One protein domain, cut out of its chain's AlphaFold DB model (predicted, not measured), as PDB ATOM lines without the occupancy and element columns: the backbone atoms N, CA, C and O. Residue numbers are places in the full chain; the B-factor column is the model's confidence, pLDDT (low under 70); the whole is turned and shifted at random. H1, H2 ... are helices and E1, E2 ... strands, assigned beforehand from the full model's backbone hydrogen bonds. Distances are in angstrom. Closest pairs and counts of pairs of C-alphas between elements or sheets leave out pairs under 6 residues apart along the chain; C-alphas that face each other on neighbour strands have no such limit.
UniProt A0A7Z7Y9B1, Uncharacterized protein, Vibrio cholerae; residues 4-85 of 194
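AT A GLANCE: This is residues 4 to 85 of the 194 residues of an uncharacterized protein of Vibrio cholerae (UniProt A0A7Z7Y9B1). A three-stranded sheet has the long helix H3 over one face and its other face bare, while the short helices H1 and H2 and the loop of residues 35 to 48 gather beyond one end. The 82 printed residues run H1, E1, E2, H2, E3, H3, of mixed class; the sheet, E1 E2 E3, is antiparallel. It is only just compact, close to loose, with a radius of gyration of the C-alphas of 13.7 A and spans of 45 by 23 by 19 A.

HOW THE PARTS SIT: H1, residues 4 to 12, only just touches residues 79 to 83 of H3, residues 71 to 84, with 3 pairs of C-alphas within 8 A, the closest Leu 9 and Gly 83, 6.8 A. E1, residues 19 to 25, and E2, residues 28 to 34, form a hairpin; N 21 and O 32 are 2.9 A apart. E3, residues 62 to 67, has N 64 2.9 A from O 31. H3 is on the sheet, two layers, at a height of 8.0 A. In H1, H3 and H2, residues 49 to 57, every O i to N i+4 pair is within hydrogen-bond range.

IN THESE COORDINATES: H1 begins at C-alpha 4 (-28.642, -7.414, -23.696); H3, 20.0 A long, ends at C-alpha 84 (-27.377, -22.697, -21.128).

THE WHOLE: The printed part has no cut. The link E2 to H2 is long. Residues 37 to 47 and 82 to 85 are under pLDDT 70.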
ATOM      1  N   LYS A   4     -28.053  -7.272 -25.035       86.81
ATOM      2  CA  LYS A   4     -28.642  -7.414 -23.696       86.81
ATOM      3  C   LYS A   4     -28.252  -8.758 -23.073       86.81
ATOM      4  O   LYS A   4     -27.720  -8.762 -21.965       86.81
ATOM      5  N   ASN A   5     -28.451  -9.864 -23.793       84.19
ATOM      6  CA  ASN A   5     -28.077 -11.199 -23.315       84.19
ATOM      7  C   ASN A   5     -26.570 -11.281 -23.009       84.19
ATOM      8  O   ASN A   5     -26.176 -11.880 -22.010       84.19
ATOM      9  N   LEU A   6     -25.728 -10.628 -23.820       84.81
ATOM     10  CA  LEU A   6     -24.282 -10.571 -23.588       84.81
ATOM     11  C   LEU A   6     -23.944  -9.806 -22.300       84.81
ATOM     12  O   LEU A   6     -23.152 -10.290 -21.493       84.81
ATOM     13  N   CYS A   7     -24.564  -8.650 -22.062       85.44
ATOM     14  CA  CYS A   7     -24.385  -7.893 -20.821       85.44
ATOM     15  C   CYS A   7     -24.892  -8.659 -19.585       85.44
ATOM     16  O   CYS A   7     -24.264  -8.597 -18.526       85.44
ATOM     17  N   GLU A   8     -25.987  -9.413 -19.709       86.56
ATOM     18  CA  GLU A   8     -26.507 -10.272 -18.639       86.56
ATOM     19  C   GLU A   8     -25.565 -11.454 -18.344       86.56
ATOM     20  O   GLU A   8     -25.276 -11.706 -17.175       86.56
ATOM     21  N   LEU A   9     -24.988 -12.096 -19.367       82.44
ATOM     22  CA  LEU A   9     -23.981 -13.160 -19.228       82.44
ATOM     23  C   LEU A   9     -22.677 -12.654 -18.580       82.44
ATOM     24  O   LEU A   9     -22.155 -13.274 -17.651       82.44
ATOM     25  N   VAL A  10     -22.181 -11.492 -19.017       83.50
ATOM     26  CA  VAL A  10     -21.008 -10.804 -18.441       83.50
ATOM     27  C   VAL A  10     -21.234 -10.508 -16.955       83.50
ATOM     28  O   VAL A  10     -20.391 -10.851 -16.122       83.50
ATOM     29  N   LYS A  11     -22.406  -9.960 -16.608       83.50
ATOM     30  CA  LYS A  11     -22.803  -9.677 -15.222       83.50
ATOM     31  C   LYS A  11     -22.968 -10.953 -14.389       83.50
ATOM     32  O   LYS A  11     -22.529 -10.979 -13.240       83.50
ATOM     33  N   ALA A  12     -23.547 -12.016 -14.950       79.69
ATOM     34  CA  ALA A  12     -23.696 -13.309 -14.282       79.69
ATOM     35  C   ALA A  12     -22.334 -13.933 -13.933       79.69
ATOM     36  O   ALA A  12     -22.161 -14.456 -12.835       79.69
ATOM     37  N   ALA A  13     -21.328 -13.776 -14.798       75.00
ATOM     38  CA  ALA A  13     -19.938 -14.167 -14.539       75.00
ATOM     39  C   ALA A  13     -19.192 -13.265 -13.527       75.00
ATOM     40  O   ALA A  13     -17.999 -13.462 -13.281       75.00
ATOM     41  N   GLY A  14     -19.875 -12.257 -12.966       77.06
ATOM     42  CA  GLY A  14     -19.331 -11.253 -12.050       77.06
ATOM     43  C   GLY A  14     -18.527 -10.140 -12.730       77.06
ATOM     44  O   GLY A  14     -18.014  -9.261 -12.045       77.06
ATOM     45  N   GLN A  15     -18.396 -10.165 -14.058       80.50
ATOM     46  CA  GLN A  15     -17.536  -9.256 -14.812       80.50
ATOM     47  C   GLN A  15     -18.244  -7.928 -15.114       80.50
ATOM     48  O   GLN A  15     -19.467  -7.853 -15.212       80.50
ATOM     49  N   THR A  16     -17.458  -6.866 -15.300       83.44
ATOM     50  CA  THR A  16     -17.955  -5.507 -15.593       83.44
ATOM     51  C   THR A  16     -17.706  -5.056 -17.034       83.44
ATOM     52  O   THR A  16     -18.127  -3.967 -17.417       83.44
ATOM     53  N   ARG A  17     -17.009  -5.865 -17.842       84.56
ATOM     54  CA  ARG A  17     -16.588  -5.517 -19.203       84.56
ATOM     55  C   ARG A  17     -16.558  -6.744 -20.111       84.56
ATOM     56  O   ARG A  17     -16.074  -7.797 -19.710       84.56
ATOM     57  N   ALA A  18     -16.964  -6.545 -21.360       85.94
ATOM     58  CA  ALA A  18     -16.562  -7.358 -22.503       85.94
ATOM     59  C   ALA A  18     -15.797  -6.486 -23.513       85.94
ATOM     60  O   ALA A  18     -15.813  -5.253 -23.441       85.94
ATOM     61  N   ILE A  19     -15.117  -7.131 -24.453       89.31
ATOM     62  CA  ILE A  19     -14.511  -6.526 -25.636       89.31
ATOM     63  C   ILE A  19     -15.024  -7.336 -26.825       89.31
ATOM     64  O   ILE A  19     -14.838  -8.551 -26.853       89.31
ATOM     65  N   ILE A  20     -15.678  -6.672 -27.774       91.06
ATOM     66  CA  ILE A  20     -16.133  -7.286 -29.023       91.06
ATOM     67  C   ILE A  20     -15.244  -6.744 -30.141       91.06
ATOM     68  O   ILE A  20     -15.193  -5.534 -30.353       91.06
ATOM     69  N   THR A  21     -14.542  -7.637 -30.832       92.50
ATOM     70  CA  THR A  21     -13.814  -7.344 -32.072       92.50
ATOM     71  C   THR A  21     -14.614  -7.917 -33.234       92.50
ATOM     72  O   THR A  21     -15.120  -9.035 -33.131       92.50
ATOM     73  N   ILE A  22     -14.732  -7.169 -34.329       91.88
ATOM     74  CA  ILE A  22     -15.378  -7.628 -35.561       91.88
ATOM     75  C   ILE A  22     -14.383  -7.426 -36.702       91.88
ATOM     76  O   ILE A  22     -14.161  -6.295 -37.130       91.88
ATOM     77  N   ASP A  23     -13.784  -8.517 -37.177       91.50
ATOM     78  CA  ASP A  23     -12.932  -8.502 -38.366       91.50
ATOM     79  C   ASP A  23     -13.806  -8.828 -39.588       91.50
ATOM     80  O   ASP A  23     -14.471  -9.867 -39.612       91.50
ATOM     81  N   THR A  24     -13.817  -7.968 -40.607       91.12
ATOM     82  CA  THR A  24     -14.559  -8.196 -41.862       91.12
ATOM     83  C   THR A  24     -13.619  -8.438 -43.039       91.12
ATOM     84  O   THR A  24     -12.515  -7.896 -43.110       91.12
ATOM     85  N   ASN A  25     -14.050  -9.277 -43.980       90.12
ATOM     86  CA  ASN A  25     -13.302  -9.615 -45.186       90.12
ATOM     87  C   ASN A  25     -14.273  -9.852 -46.353       90.12
ATOM     88  O   ASN A  25     -14.764 -10.960 -46.556       90.12
ATOM     89  N   ASN A  26     -14.526  -8.803 -47.139       90.88
ATOM     90  CA  ASN A  26     -15.505  -8.795 -48.231       90.88
ATOM     91  C   ASN A  26     -16.927  -9.146 -47.743       90.88
ATOM     92  O   ASN A  26     -17.568  -8.292 -47.139       90.88
ATOM     93  N   GLU A  27     -17.412 -10.367 -47.987       91.56
ATOM     94  CA  GLU A  27     -18.726 -10.852 -47.523       91.56
ATOM     95  C   GLU A  27     -18.675 -11.551 -46.151       91.56
ATOM     96  O   GLU A  27     -19.723 -11.758 -45.536       91.56
ATOM     97  N   ASP A  28     -17.486 -11.930 -45.673       89.88
ATOM     98  CA  ASP A  28     -17.296 -12.684 -44.431       89.88
ATOM     99  C   ASP A  28     -17.062 -11.758 -43.224       89.88
ATOM    100  O   ASP A  28     -16.417 -10.710 -43.320       89.88
ATOM    101  N   ALA A  29     -17.534 -12.194 -42.056       90.19
ATOM    102  CA  ALA A  29     -17.326 -11.563 -40.760       90.19
ATOM    103  C   ALA A  29     -16.854 -12.574 -39.705       90.19
ATOM    104  O   ALA A  29     -17.265 -13.739 -39.673       90.19
ATOM    105  N   ILE A  30     -16.003 -12.096 -38.799       88.88
ATOM    106  CA  ILE A  30     -15.477 -12.837 -37.657       88.88
ATOM    107  C   ILE A  30     -15.738 -11.995 -36.410       88.88
ATOM    108  O   ILE A  30     -15.094 -10.968 -36.209       88.88
ATOM    109  N   VAL A  31     -16.674 -12.429 -35.565       89.38
ATOM    110  CA  VAL A  31     -16.994 -11.742 -34.305       89.38
ATOM    111  C   VAL A  31     -16.298 -12.466 -33.159       89.38
ATOM    112  O   VAL A  31     -16.520 -13.659 -32.945       89.38
ATOM    113  N   ILE A  32     -15.453 -11.753 -32.416       89.50
ATOM    114  CA  ILE A  32     -14.692 -12.276 -31.278       89.50
ATOM    115  C   ILE A  32     -15.127 -11.537 -30.013       89.50
ATOM    116  O   ILE A  32     -14.905 -10.334 -29.891       89.50
ATOM    117  N   VAL A  33     -15.700 -12.258 -29.048       88.56
ATOM    118  CA  VAL A  33     -16.035 -11.728 -27.718       88.56
ATOM    119  C   VAL A  33     -14.979 -12.187 -26.724       88.56
ATOM    120  O   VAL A  33     -14.891 -13.368 -26.396       88.56
ATOM    121  N   ASN A  34     -14.193 -11.244 -26.214       87.25
ATOM    122  CA  ASN A  34     -13.217 -11.466 -25.155       87.25
ATOM    123  C   ASN A  34     -13.700 -10.806 -23.855       87.25
ATOM    124  O   ASN A  34     -13.949  -9.599 -23.817       87.25
ATOM    125  N   ILE A  35     -13.813 -11.581 -22.779       84.88
ATOM    126  CA  ILE A  35     -14.203 -11.089 -21.456       84.88
ATOM    127  C   ILE A  35     -12.957 -11.146 -20.556       84.88
ATOM    128  O   ILE A  35     -12.504 -12.235 -20.210       84.88
ATOM    129  N   PRO A  36     -12.347  -9.996 -20.198       79.56
ATOM    130  CA  PRO A  36     -11.051  -9.963 -19.521       79.56
ATOM    131  C   PRO A  36     -11.140 -10.452 -18.066       79.56
ATOM    132  O   PRO A  36     -11.297  -9.671 -17.128       79.56
ATOM    133  N   THR A  37     -10.961 -11.758 -17.863       68.12
ATOM    134  CA  THR A  37     -11.006 -12.419 -16.546       68.12
ATOM    135  C   THR A  37      -9.844 -12.060 -15.610       68.12
ATOM    136  O   THR A  37      -9.879 -12.405 -14.426       68.12
ATOM    137  N   SER A  38      -8.843 -11.328 -16.114       58.00
ATOM    138  CA  SER A  38      -7.603 -10.955 -15.424       58.00
ATOM    139  C   SER A  38      -7.791 -10.104 -14.166       58.00
ATOM    140  O   SER A  38      -6.908 -10.114 -13.312       58.00
ATOM    141  N   ASN A  39      -8.922  -9.404 -13.992       55.12
ATOM    142  CA  ASN A  39      -9.201  -8.620 -12.775       55.12
ATOM    143  C   ASN A  39      -9.620  -9.506 -11.577       55.12
ATOM    144  O   ASN A  39     -10.490  -9.169 -10.775       55.12
ATOM    145  N   ALA A  40      -9.005 -10.685 -11.473       55.28
ATOM    146  CA  ALA A  40      -9.421 -11.796 -10.631       55.28
ATOM    147  C   ALA A  40      -9.445 -11.483  -9.127       55.28
ATOM    148  O   ALA A  40     -10.189 -12.141  -8.404       55.28
ATOM    149  N   ALA A  41      -8.647 -10.504  -8.692       52.78
ATOM    150  CA  ALA A  41      -8.510 -10.067  -7.304       52.78
ATOM    151  C   ALA A  41      -9.539  -9.002  -6.872       52.78
ATOM    152  O   ALA A  41      -9.705  -8.785  -5.677       52.78
ATOM    153  N   CYS A  42     -10.218  -8.344  -7.819       51.66
ATOM    154  CA  CYS A  42     -11.225  -7.313  -7.537       51.66
ATOM    155  C   CYS A  42     -12.670  -7.823  -7.706       51.66
ATOM    156  O   CYS A  42     -13.627  -7.087  -7.471       51.66
ATOM    157  N   LEU A  43     -12.832  -9.076  -8.132       61.56
ATOM    158  CA  LEU A  43     -14.127  -9.744  -8.232       61.56
ATOM    159  C   LEU A  43     -14.565 -10.242  -6.845       61.56
ATOM    160  O   LEU A  43     -13.709 -10.682  -6.071       61.56
ATOM    161  N   PRO A  44     -15.873 -10.210  -6.520       62.00
ATOM    162  CA  PRO A  44     -16.370 -10.754  -5.262       62.00
ATOM    163  C   PRO A  44     -15.974 -12.226  -5.133       62.00
ATOM    164  O   PRO A  44     -15.843 -12.946  -6.126       62.00
ATOM    165  N   LYS A  45     -15.755 -12.675  -3.895       64.00
ATOM    166  CA  LYS A  45     -15.337 -14.046  -3.610       64.00
ATOM    167  C   LYS A  45     -16.475 -14.998  -3.989       64.00
ATOM    168  O   LYS A  45     -17.495 -15.035  -3.312       64.00
ATOM    169  N   ILE A  46     -16.313 -15.704  -5.106       63.00
ATOM    170  CA  ILE A  46     -17.368 -16.552  -5.664       63.00
ATOM    171  C   ILE A  46     -17.476 -17.830  -4.830       63.00
ATOM    172  O   ILE A  46     -16.525 -18.608  -4.765       63.00
ATOM    173  N   GLU A  47     -18.642 -18.041  -4.226       65.00
ATOM    174  CA  GLU A  47     -18.988 -19.253  -3.468       65.00
ATOM    175  C   GLU A  47     -20.037 -20.122  -4.203       65.00
ATOM    176  O   GLU A  47     -20.379 -21.200  -3.730       65.00
ATOM    177  N   ASP A  48     -20.509 -19.688  -5.383       72.38
ATOM    178  CA  ASP A  48     -21.384 -20.460  -6.284       72.38
ATOM    179  C   ASP A  48     -20.575 -21.141  -7.404       72.38
ATOM    180  O   ASP A  48     -19.984 -20.479  -8.268       72.38
ATOM    181  N   ASP A  49     -20.608 -22.477  -7.429       73.38
ATOM    182  CA  ASP A  49     -20.005 -23.317  -8.469       73.38
ATOM    183  C   ASP A  49     -20.457 -22.931  -9.887       73.38
ATOM    184  O   ASP A  49     -19.669 -23.022 -10.830       73.38
ATOM    185  N   LYS A  50     -21.697 -22.448 -10.068       72.94
ATOM    186  CA  LYS A  50     -22.206 -22.010 -11.379       72.94
ATOM    187  C   LYS A  50     -21.509 -20.749 -11.869       72.94
ATOM    188  O   LYS A  50     -21.179 -20.654 -13.047       72.94
ATOM    189  N   GLN A  51     -21.260 -19.791 -10.980       72.31
ATOM    190  CA  GLN A  51     -20.556 -18.557 -11.327       72.31
ATOM    191  C   GLN A  51     -19.051 -18.813 -11.527       72.31
ATOM    192  O   GLN A  51     -18.444 -18.222 -12.423       72.31
ATOM    193  N   MET A  52     -18.460 -19.751 -10.772       72.62
ATOM    194  CA  MET A  52     -17.104 -20.262 -11.029       72.62
ATOM    195  C   MET A  52     -17.005 -20.957 -12.392       72.62
ATOM    196  O   MET A  52     -16.052 -20.704 -13.131       72.62
ATOM    197  N   ALA A  53     -17.997 -21.778 -12.754       74.94
ATOM    198  CA  ALA A  53     -18.095 -22.390 -14.073       74.94
ATOM    199  C   ALA A  53     -18.200 -21.314 -15.164       74.94
ATOM    200  O   ALA A  53     -17.281 -21.219 -15.972       74.94
ATOM    201  N   LEU A  54     -19.222 -20.446 -15.124       75.25
ATOM    202  CA  LEU A  54     -19.441 -19.347 -16.081       75.25
ATOM    203  C   LEU A  54     -18.155 -18.554 -16.359       75.25
ATOM    204  O   LEU A  54     -17.734 -18.398 -17.506       75.25
ATOM    205  N   ARG A  55     -17.465 -18.123 -15.301       75.25
ATOM    206  CA  ARG A  55     -16.200 -17.382 -15.391       75.25
ATOM    207  C   ARG A  55     -15.049 -18.185 -16.024       75.25
ATOM    208  O   ARG A  55     -14.127 -17.573 -16.561       75.25
ATOM    209  N   SER A  56     -15.088 -19.517 -15.976       75.75
ATOM    210  CA  SER A  56     -14.053 -20.412 -16.507       75.75
ATOM    211  C   SER A  56     -14.073 -20.506 -18.037       75.75
ATOM    212  O   SER A  56     -13.047 -20.235 -18.660       75.75
ATOM    213  N   ALA A  57     -15.211 -20.804 -18.684       74.44
ATOM    214  CA  ALA A  57     -15.228 -20.816 -20.158       74.44
ATOM    215  C   ALA A  57     -15.269 -19.406 -20.763       74.44
ATOM    216  O   ALA A  57     -14.687 -19.222 -21.824       74.44
ATOM    217  N   LEU A  58     -15.813 -18.390 -20.075       77.00
ATOM    218  CA  LEU A  58     -15.703 -16.987 -20.520       77.00
ATOM    219  C   LEU A  58     -14.261 -16.434 -20.435       77.00
ATOM    220  O   LEU A  58     -13.992 -15.355 -20.957       77.00
ATOM    221  N   ALA A  59     -13.313 -17.174 -19.837       75.19
ATOM    222  CA  ALA A  59     -11.877 -16.914 -19.990       75.19
ATOM    223  C   ALA A  59     -11.329 -17.332 -21.372       75.19
ATOM    224  O   ALA A  59     -10.223 -16.935 -21.736       75.19
ATOM    225  N   THR A  60     -12.083 -18.126 -22.138       81.56
ATOM    226  CA  THR A  60     -11.820 -18.423 -23.551       81.56
ATOM    227  C   THR A  60     -12.686 -17.494 -24.405       81.56
ATOM    228  O   THR A  60     -13.907 -17.516 -24.250       81.56
ATOM    229  N   PRO A  61     -12.114 -16.683 -25.314       83.75
ATOM    230  CA  PRO A  61     -12.917 -15.826 -26.179       83.75
ATOM    231  C   PRO A  61     -13.875 -16.630 -27.067       83.75
ATOM    232  O   PRO A  61     -13.451 -17.567 -27.751       83.75
ATOM    233  N   MET A  62     -15.151 -16.241 -27.099       85.06
ATOM    234  CA  MET A  62     -16.122 -16.784 -28.053       85.06
ATOM    235  C   MET A  62     -15.787 -16.243 -29.446       85.06
ATOM    236  O   MET A  62     -15.529 -15.048 -29.590       85.06
ATOM    237  N   ARG A  63     -15.780 -17.101 -30.472       87.75
ATOM    238  CA  ARG A  63     -15.464 -16.709 -31.852       87.75
ATOM    239  C   ARG A  63     -16.483 -17.273 -32.834       87.75
ATOM    240  O   ARG A  63     -16.488 -18.471 -33.103       87.75
ATOM    241  N   VAL A  64     -17.259 -16.372 -33.421       88.44
ATOM    242  CA  VAL A  64     -18.224 -16.638 -34.488       88.44
ATOM    243  C   VAL A  64     -17.552 -16.378 -35.838       88.44
ATOM    244  O   VAL A  64     -16.760 -15.442 -35.962       88.44
ATOM    245  N   LEU A  65     -17.858 -17.189 -36.852       88.00
ATOM    246  CA  LEU A  65     -17.518 -16.923 -38.253       88.00
ATOM    247  C   LEU A  65     -18.763 -17.156 -39.112       88.00
ATOM    248  O   LEU A  65     -19.445 -18.165 -38.927       88.00
ATOM    249  N   GLY A  66     -19.030 -16.266 -40.063       88.19
ATOM    250  CA  GLY A  66     -20.144 -16.385 -41.004       88.19
ATOM    251  C   GLY A  66     -20.160 -15.244 -42.018       88.19
ATOM    252  O   GLY A  66     -19.284 -14.382 -41.995       88.19
ATOM    253  N   LYS A  67     -21.171 -15.216 -42.889       90.69
ATOM    254  CA  LYS A  67     -21.442 -14.060 -43.757       90.69
ATOM    255  C   LYS A  67     -21.905 -12.866 -42.926       90.69
ATOM    256  O   LYS A  67     -22.605 -13.060 -41.935       90.69
ATOM    257  N   ILE A  68     -21.601 -11.643 -43.364       87.69
ATOM    258  CA  ILE A  68     -22.061 -10.394 -42.723       87.69
ATOM    259  C   ILE A  68     -23.592 -10.371 -42.538       87.69
ATOM    260  O   ILE A  68     -24.074  -9.871 -41.528       87.69
ATOM    261  N   GLU A  69     -24.345 -10.950 -43.477       88.69
ATOM    262  CA  GLU A  69     -25.816 -11.015 -43.445       88.69
ATOM    263  C   GLU A  69     -26.362 -11.973 -42.363       88.69
ATOM    264  O   GLU A  69     -27.410 -11.707 -41.780       88.69
ATOM    265  N   ASP A  70     -25.638 -13.060 -42.064       88.94
ATOM    266  CA  ASP A  70     -26.082 -14.144 -41.168       88.94
ATOM    267  C   ASP A  70     -25.425 -14.101 -39.774       88.94
ATOM    268  O   ASP A  70     -25.963 -14.653 -38.810       88.94
ATOM    269  N   VAL A  71     -24.241 -13.482 -39.650       87.69
ATOM    270  CA  VAL A  71     -23.383 -13.563 -38.450       87.69
ATOM    271  C   VAL A  71     -24.099 -13.088 -37.188       87.69
ATOM    272  O   VAL A  71     -23.851 -13.613 -36.106       87.69
ATOM    273  N   ASP A  72     -25.035 -12.153 -37.339       87.00
ATOM    274  CA  ASP A  72     -25.832 -11.588 -36.257       87.00
ATOM    275  C   ASP A  72     -26.759 -12.624 -35.596       87.00
ATOM    276  O   ASP A  72     -26.957 -12.568 -34.381       87.00
ATOM    277  N   ALA A  73     -27.278 -13.580 -36.377       87.69
ATOM    278  CA  ALA A  73     -28.126 -14.675 -35.909       87.69
ATOM    279  C   ALA A  73     -27.296 -15.857 -35.385       87.69
ATOM    280  O   ALA A  73     -27.599 -16.391 -34.318       87.69
ATOM    281  N   VAL A  74     -26.206 -16.216 -36.078       86.75
ATOM    282  CA  VAL A  74     -25.269 -17.266 -35.624       86.75
ATOM    283  C   VAL A  74     -24.624 -16.881 -34.286       86.75
ATOM    284  O   VAL A  74     -24.408 -17.732 -33.426       86.75
ATOM    285  N   PHE A  75     -24.354 -15.589 -34.074       87.81
ATOM    286  CA  PHE A  75     -23.890 -15.061 -32.794       87.81
ATOM    287  C   PHE A  75     -24.929 -15.239 -31.684       87.81
ATOM    288  O   PHE A  75     -24.570 -15.659 -30.588       87.81
ATOM    289  N   ASP A  76     -26.201 -14.932 -31.950       86.00
ATOM    290  CA  ASP A  76     -27.261 -15.006 -30.938       86.00
ATOM    291  C   ASP A  76     -27.598 -16.460 -30.561       86.00
ATOM    292  O   ASP A  76     -27.855 -16.740 -29.389       86.00
ATOM    293  N   GLU A  77     -27.503 -17.394 -31.514       84.94
ATOM    294  CA  GLU A  77     -27.577 -18.842 -31.270       84.94
ATOM    295  C   GLU A  77     -26.400 -19.332 -30.404       84.94
ATOM    296  O   GLU A  77     -26.615 -19.956 -29.363       84.94
ATOM    297  N   GLN A  78     -25.157 -18.991 -30.768       83.25
ATOM    298  CA  GLN A  78     -23.971 -19.398 -29.999       83.25
ATOM    299  C   GLN A  78     -23.926 -18.770 -28.601       83.25
ATOM    300  O   GLN A  78     -23.509 -19.429 -27.652       83.25
ATOM    301  N   LEU A  79     -24.394 -17.529 -28.443       82.62
ATOM    302  CA  LEU A  79     -24.494 -16.862 -27.145       82.62
ATOM    303  C   LEU A  79     -25.524 -17.541 -26.227       82.62
ATOM    304  O   LEU A  79     -25.298 -17.622 -25.018       82.62
ATOM    305  N   ALA A  80     -26.630 -18.047 -26.785       78.06
ATOM    306  CA  ALA A  80     -27.609 -18.835 -26.038       78.06
ATOM    307  C   ALA A  80     -27.030 -20.195 -25.611       78.06
ATOM    308  O   ALA A  80     -27.106 -20.539 -24.429       78.06
ATOM    309  N   GLU A  81     -26.362 -20.923 -26.518       73.81
ATOM    310  CA  GLU A  81     -25.679 -22.184 -26.180       73.81
ATOM    311  C   GLU A  81     -24.602 -21.972 -25.096       73.81
ATOM    312  O   GLU A  81     -24.506 -22.770 -24.166       73.81
ATOM    313  N   PHE A  82     -23.858 -20.859 -25.131       68.25
ATOM    314  CA  PHE A  82     -22.866 -20.515 -24.101       68.25
ATOM    315  C   PHE A  82     -23.491 -20.182 -22.732       68.25
ATOM    316  O   PHE A  82     -22.846 -20.362 -21.695       68.25
ATOM    317  N   GLY A  83     -24.730 -19.680 -22.713       62.25
ATOM    318  CA  GLY A  83     -25.475 -19.358 -21.494       62.25
ATOM    319  C   GLY A  83     -26.141 -20.570 -20.835       62.25
ATOM    320  O   GLY A  83     -26.142 -20.672 -19.608       62.25
ATOM    321  N   GLU A  84     -26.684 -21.498 -21.629       60.31
ATOM    322  CA  GLU A  84     -27.377 -22.697 -21.128       60.31
ATOM    323  C   GLU A  84     -26.450 -23.920 -20.983       60.31
ATOM    324  O   GLU A  84     -26.581 -24.710 -20.044       60.31
ATOM    325  N   GLY A  85     -25.508 -24.093 -21.911       50.75
ATOM    326  CA  GLY A  85     -24.743 -25.319 -22.122       50.75
ATOM    327  C   GLY A  85     -23.307 -25.242 -21.619       50.75
ATOM    328  O   GLY A  85     -22.373 -25.284 -22.415       50.75
TER     329      GLY A  85